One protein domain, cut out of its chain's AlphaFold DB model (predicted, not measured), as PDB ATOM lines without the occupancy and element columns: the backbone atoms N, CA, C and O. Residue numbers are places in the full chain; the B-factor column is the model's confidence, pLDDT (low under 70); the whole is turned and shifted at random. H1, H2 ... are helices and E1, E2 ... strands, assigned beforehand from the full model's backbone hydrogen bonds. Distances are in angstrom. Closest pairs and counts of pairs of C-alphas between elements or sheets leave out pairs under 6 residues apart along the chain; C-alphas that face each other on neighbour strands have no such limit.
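This is residues 278 to 323 of the 482 residues of an uncharacterized protein of Lactobacillus gigeriorum DSM 23908 = CRBIP 24.85 (UniProt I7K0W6). A long two-stranded hairpin, E1 and E2, has the short helix H1 at one end, and the stretch after E2 turns and folds back. The 46 printed residues hold H1, E1 and E2 in that order, the strands antiparallel; the class is mixed, with 22 residues in named elements, under half. The whole is a loose rod, radius of gyration of the C-alphas 13.0 A, spanning 40 by 18 by 9 A.

H1, residues 278 to 285, has every O i to N i+4 pair within hydrogen-bond range. A tight link joins it to E1, residues 288 to 294. E1 and E2, residues 300 to 306, form a hairpin at 155 degrees; N 291 and O 303 are 3.0 A apart. The closest C-alphas of H1 and E2, Ser 285 and Asn 306, are 7.0 A apart.

H1 begins at C-alpha 278 (186.494, 185.692, 132.870) and is 10.2 A long. E1 measures 18.3 A; E2 measures 19.8 A, ending at C-alpha 306 (195.229, 172.397, 126.894).

Residues 307 to 323 hold no named element; 308 to 309 pair antiparallel with 315 to 316. The printed part has no cut. Residues 322 to 323 have pLDDT under 70.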
ATOM      1  N   SER A 278     186.950 186.252 134.146       82.31
ATOM      2  CA  SER A 278     186.494 185.692 132.870       82.31
ATOM      3  C   SER A 278     187.525 185.868 131.754       82.31
ATOM      4  O   SER A 278     187.654 184.978 130.924       82.31
ATOM      5  N   ASN A 279     188.258 186.986 131.728       83.38
ATOM      6  CA  ASN A 279     189.298 187.223 130.724       83.38
ATOM      7  C   ASN A 279     190.481 186.273 130.952       83.38
ATOM      8  O   ASN A 279     190.994 185.691 130.005       83.38
ATOM      9  N   ILE A 280     190.884 186.090 132.213       80.94
ATOM     10  CA  ILE A 280     191.939 185.146 132.599       80.94
ATOM     11  C   ILE A 280     191.518 183.705 132.288       80.94
ATOM     12  O   ILE A 280     192.288 182.957 131.689       80.94
ATOM     13  N   ASP A 281     190.284 183.327 132.626       82.44
ATOM     14  CA  ASP A 281     189.751 181.997 132.327       82.44
ATOM     15  C   ASP A 281     189.670 181.746 130.800       82.44
ATOM     16  O   ASP A 281     190.043 180.666 130.342       82.44
ATOM     17  N   ASP A 282     189.280 182.742 129.991       85.50
ATOM     18  CA  ASP A 282     189.264 182.648 128.519       85.50
ATOM     19  C   ASP A 282     190.678 182.503 127.925       85.50
ATOM     20  O   ASP A 282     190.911 181.612 127.105       85.50
ATOM     21  N   ILE A 283     191.642 183.313 128.380       85.75
ATOM     22  CA  ILE A 283     193.049 183.228 127.949       85.75
ATOM     23  C   ILE A 283     193.622 181.843 128.263       85.75
ATOM     24  O   ILE A 283     194.219 181.201 127.393       85.75
ATOM     25  N   HIS A 284     193.410 181.341 129.482       85.19
ATOM     26  CA  HIS A 284     193.906 180.021 129.859       85.19
ATOM     27  C   HIS A 284     193.188 178.893 129.112       85.19
ATOM     28  O   HIS A 284     193.851 177.941 128.715       85.19
ATOM     29  N   SER A 285     191.894 179.022 128.799       82.38
ATOM     30  CA  SER A 285     191.171 178.019 127.995       82.38
ATOM     31  C   SER A 285     191.730 177.843 126.574       82.38
ATOM     32  O   SER A 285     191.604 176.773 125.981       82.38
ATOM     33  N   LYS A 286     192.380 178.884 126.034       87.19
ATOM     34  CA  LYS A 286     193.019 178.895 124.706       87.19
ATOM     35  C   LYS A 286     194.519 178.619 124.764       87.19
ATOM     36  O   LYS A 286     195.163 178.517 123.721       87.19
ATOM     37  N   THR A 287     195.084 178.506 125.964       90.62
ATOM     38  CA  THR A 287     196.497 178.201 126.168       90.62
ATOM     39  C   THR A 287     196.701 176.694 126.082       90.62
ATOM     40  O   THR A 287     196.066 175.925 126.803       90.62
ATOM     41  N   TYR A 288     197.609 176.262 125.210       90.06
ATOM     42  CA  TYR A 288     197.962 174.857 125.054       90.06
ATOM     43  C   TYR A 288     199.459 174.681 124.840       90.06
ATOM     44  O   TYR A 288     200.137 175.535 124.270       90.06
ATOM     45  N   PHE A 289     199.963 173.534 125.276       88.81
ATOM     46  CA  PHE A 289     201.295 173.069 124.941       88.81
ATOM     47  C   PHE A 289     201.224 172.206 123.682       88.81
ATOM     48  O   PHE A 289     200.387 171.307 123.582       88.81
ATOM     49  N   ARG A 290     202.097 172.492 122.713       88.19
ATOM     50  CA  ARG A 290     202.209 171.757 121.450       88.19
ATOM     51  C   ARG A 290     203.611 171.182 121.340       88.19
ATOM     52  O   ARG A 290     204.579 171.937 121.366       88.19
ATOM     53  N   LYS A 291     203.713 169.870 121.146       87.06
ATOM     54  CA  LYS A 291     204.985 169.207 120.844       87.06
ATOM     55  C   LYS A 291     204.832 168.135 119.776       87.06
ATOM     56  O   LYS A 291     203.739 167.626 119.535       87.06
ATOM     57  N   GLN A 292     205.959 167.752 119.192       85.38
ATOM     58  CA  GLN A 292     206.063 166.519 118.425       85.38
ATOM     59  C   GLN A 292     206.221 165.335 119.395       85.38
ATOM     60  O   GLN A 292     206.892 165.430 120.425       85.38
ATOM     61  N   GLY A 293     205.553 164.230 119.103       84.94
ATOM     62  CA  GLY A 293     205.648 162.971 119.832       84.94
ATOM     63  C   GLY A 293     205.555 161.790 118.877       84.94
ATOM     64  O   GLY A 293     205.685 161.954 117.663       84.94
ATOM     65  N   MET A 294     205.328 160.606 119.431       82.19
ATOM     66  CA  MET A 294     205.309 159.351 118.688       82.19
ATOM     67  C   MET A 294     204.052 158.542 119.026       82.19
ATOM     68  O   MET A 294     203.664 158.465 120.194       82.19
ATOM     69  N   ASP A 295     203.408 157.956 118.015       79.12
ATOM     70  CA  ASP A 295     202.287 157.032 118.216       79.12
ATOM     71  C   ASP A 295     202.763 155.614 118.600       79.12
ATOM     72  O   ASP A 295     203.955 155.325 118.694       79.12
ATOM     73  N   GLN A 296     201.817 154.699 118.824       77.31
ATOM     74  CA  GLN A 296     202.117 153.299 119.164       77.31
ATOM     75  C   GLN A 296     202.866 152.525 118.064       77.31
ATOM     76  O   GLN A 296     203.447 151.480 118.343       77.31
ATOM     77  N   ASN A 297     202.850 153.032 116.831       80.19
ATOM     78  CA  ASN A 297     203.484 152.426 115.666       80.19
ATOM     79  C   ASN A 297     204.847 153.065 115.347       80.19
ATOM     80  O   ASN A 297     205.515 152.624 114.415       80.19
ATOM     81  N   GLY A 298     205.271 154.085 116.097       76.12
ATOM     82  CA  GLY A 298     206.532 154.783 115.864       76.12
ATOM     83  C   GLY A 298     206.440 156.002 114.939       76.12
ATOM     84  O   GLY A 298     207.471 156.601 114.634       76.12
ATOM     85  N   ASN A 299     205.245 156.399 114.489       83.25
ATOM     86  CA  ASN A 299     205.086 157.545 113.594       83.25
ATOM     87  C   ASN A 299     205.101 158.859 114.370       83.25
ATOM     88  O   ASN A 299     204.553 158.954 115.471       83.25
ATOM     89  N   ALA A 300     205.677 159.898 113.761       86.06
ATOM     90  CA  ALA A 300     205.633 161.242 114.313       86.06
ATOM     91  C   ALA A 300     204.194 161.771 114.337       86.06
ATOM     92  O   ALA A 300     203.517 161.813 113.310       86.06
ATOM     93  N   VAL A 301     203.751 162.221 115.506       87.88
ATOM     94  CA  VAL A 301     202.425 162.809 115.713       87.88
ATOM     95  C   VAL A 301     202.529 164.102 116.503       87.88
ATOM     96  O   VAL A 301     203.508 164.358 117.204       87.88
ATOM     97  N   GLU A 302     201.506 164.938 116.393       88.38
ATOM     98  CA  GLU A 302     201.386 166.140 117.202       88.38
ATOM     99  C   GLU A 302     200.647 165.833 118.504       88.38
ATOM    100  O   GLU A 302     199.555 165.267 118.489       88.38
ATOM    101  N   ILE A 303     201.227 166.247 119.626       85.94
ATOM    102  CA  ILE A 303     200.620 166.139 120.950       85.94
ATOM    103  C   ILE A 303     200.234 167.542 121.406       85.94
ATOM    104  O   ILE A 303     201.081 168.441 121.462       85.94
ATOM    105  N   ARG A 304     198.945 167.720 121.718       86.88
ATOM    106  CA  ARG A 304     198.388 168.949 122.288       86.88
ATOM    107  C   ARG A 304     197.795 168.674 123.660       86.88
ATOM    108  O   ARG A 304     196.969 167.776 123.793       86.88
ATOM    109  N   ALA A 305     198.167 169.494 124.634       88.88
ATOM    110  CA  ALA A 305     197.563 169.508 125.959       88.88
ATOM    111  C   ALA A 305     197.100 170.932 126.279       88.88
ATOM    112  O   ALA A 305     197.906 171.863 126.284       88.88
ATOM    113  N   ASN A 306     195.799 171.108 126.504       89.75
ATOM    114  CA  ASN A 306     195.229 172.397 126.894       89.75
ATOM    115  C   ASN A 306     195.433 172.629 128.395       89.75
ATOM    116  O   ASN A 306     195.510 171.670 129.165       89.75
ATOM    117  N   ALA A 307     195.480 173.889 128.821       91.44
ATOM    118  CA  ALA A 307     195.493 174.209 130.240       91.44
ATOM    119  C   ALA A 307     194.147 173.851 130.891       91.44
ATOM    120  O   ALA A 307     193.079 174.233 130.411       91.44
ATOM    121  N   VAL A 308     194.202 173.131 132.009       88.19
ATOM    122  CA  VAL A 308     193.036 172.687 132.777       88.19
ATOM    123  C   VAL A 308     193.065 173.324 134.159       88.19
ATOM    124  O   VAL A 308     194.084 173.292 134.857       88.19
ATOM    125  N   LYS A 309     191.928 173.894 134.565       88.50
ATOM    126  CA  LYS A 309     191.753 174.514 135.879       88.50
ATOM    127  C   LYS A 309     191.777 173.455 136.980       88.50
ATOM    128  O   LYS A 309     191.079 172.451 136.901       88.50
ATOM    129  N   GLN A 310     192.568 173.709 138.008       89.31
ATOM    130  CA  GLN A 310     192.778 172.830 139.149       89.31
ATOM    131  C   GLN A 310     191.874 173.231 140.321       89.31
ATOM    132  O   GLN A 310     191.390 174.363 140.404       89.31
ATOM    133  N   SER A 311     191.670 172.312 141.266       90.38
ATOM    134  CA  SER A 311     190.851 172.551 142.466       90.38
ATOM    135  C   SER A 311     191.394 173.675 143.358       90.38
ATOM    136  O   SER A 311     190.618 174.364 144.015       90.38
ATOM    137  N   ASN A 312     192.709 173.910 143.335       84.31
ATOM    138  CA  ASN A 312     193.369 175.018 144.033       84.31
ATOM    139  C   ASN A 312     193.221 176.380 143.319       84.31
ATOM    140  O   ASN A 312     193.777 177.375 143.776       84.31
ATOM    141  N   GLY A 313     192.497 176.436 142.196       82.75
ATOM    142  CA  GLY A 313     192.256 177.649 141.415       82.75
ATOM    143  C   GLY A 313     193.328 177.987 140.374       82.75
ATOM    144  O   GLY A 313     193.098 178.895 139.576       82.75
ATOM    145  N   GLY A 314     194.455 177.267 140.346       85.00
ATOM    146  CA  GLY A 314     195.493 177.399 139.320       85.00
ATOM    147  C   GLY A 314     195.143 176.686 138.011       85.00
ATOM    148  O   GLY A 314     194.124 176.006 137.910       85.00
ATOM    149  N   TYR A 315     196.008 176.815 137.008       88.94
ATOM    150  CA  TYR A 315     195.911 176.090 135.740       88.94
ATOM    151  C   TYR A 315     197.135 175.195 135.570       88.94
ATOM    152  O   TYR A 315     198.255 175.641 135.810       88.94
ATOM    153  N   ALA A 316     196.927 173.953 135.144       89.56
ATOM    154  CA  ALA A 316     198.005 173.023 134.830       89.56
ATOM    155  C   ALA A 316     197.876 172.540 133.387       89.56
ATOM    156  O   ALA A 316     196.767 172.337 132.890       89.56
ATOM    157  N   ILE A 317     199.014 172.348 132.726       90.12
ATOM    158  CA  ILE A 317     199.088 171.653 131.444       90.12
ATOM    159  C   ILE A 317     199.749 170.310 131.728       90.12
ATOM    160  O   ILE A 317     200.954 170.251 131.964       90.12
ATOM    161  N   ASP A 318     198.947 169.250 131.758       83.56
ATOM    162  CA  ASP A 318     199.448 167.908 132.030       83.56
ATOM    163  C   ASP A 318     199.992 167.273 130.747       83.56
ATOM    164  O   ASP A 318     199.262 167.051 129.775       83.56
ATOM    165  N   ILE A 319     201.297 167.011 130.750       81.06
ATOM    166  CA  ILE A 319     202.001 166.307 129.676       81.06
ATOM    167  C   ILE A 319     202.714 165.041 130.164       81.06
ATOM    168  O   ILE A 319     203.478 164.451 129.402       81.06
ATOM    169  N   TYR A 320     202.488 164.632 131.417       75.94
ATOM    170  CA  TYR A 320     203.276 163.582 132.063       75.94
ATOM    171  C   TYR A 320     203.087 162.223 131.374       75.94
ATOM    172  O   TYR A 320     204.063 161.582 130.995       75.94
ATOM    173  N   ASP A 321     201.834 161.849 131.096       72.62
ATOM    174  CA  ASP A 321     201.491 160.557 130.478       72.62
ATOM    175  C   ASP A 321     201.214 160.636 128.970       72.62
ATOM    176  O   ASP A 321     200.968 159.624 128.308       72.62
ATOM    177  N   THR A 322     201.234 161.836 128.386       69.94
ATOM    178  CA  THR A 322     200.975 161.992 126.948       69.94
ATOM    179  C   THR A 322     202.216 161.713 126.108       69.94
ATOM    180  O   THR A 322     202.085 161.340 124.942       69.94
ATOM    181  N   ASP A 323     203.421 161.827 126.673       69.75
ATOM    182  CA  ASP A 323     204.665 161.612 125.942       69.75
ATOM    183  C   ASP A 323     205.208 160.175 126.030       69.75
ATOM    184  O   ASP A 323     206.092 159.857 126.825       69.75
TER     185      ASP A 323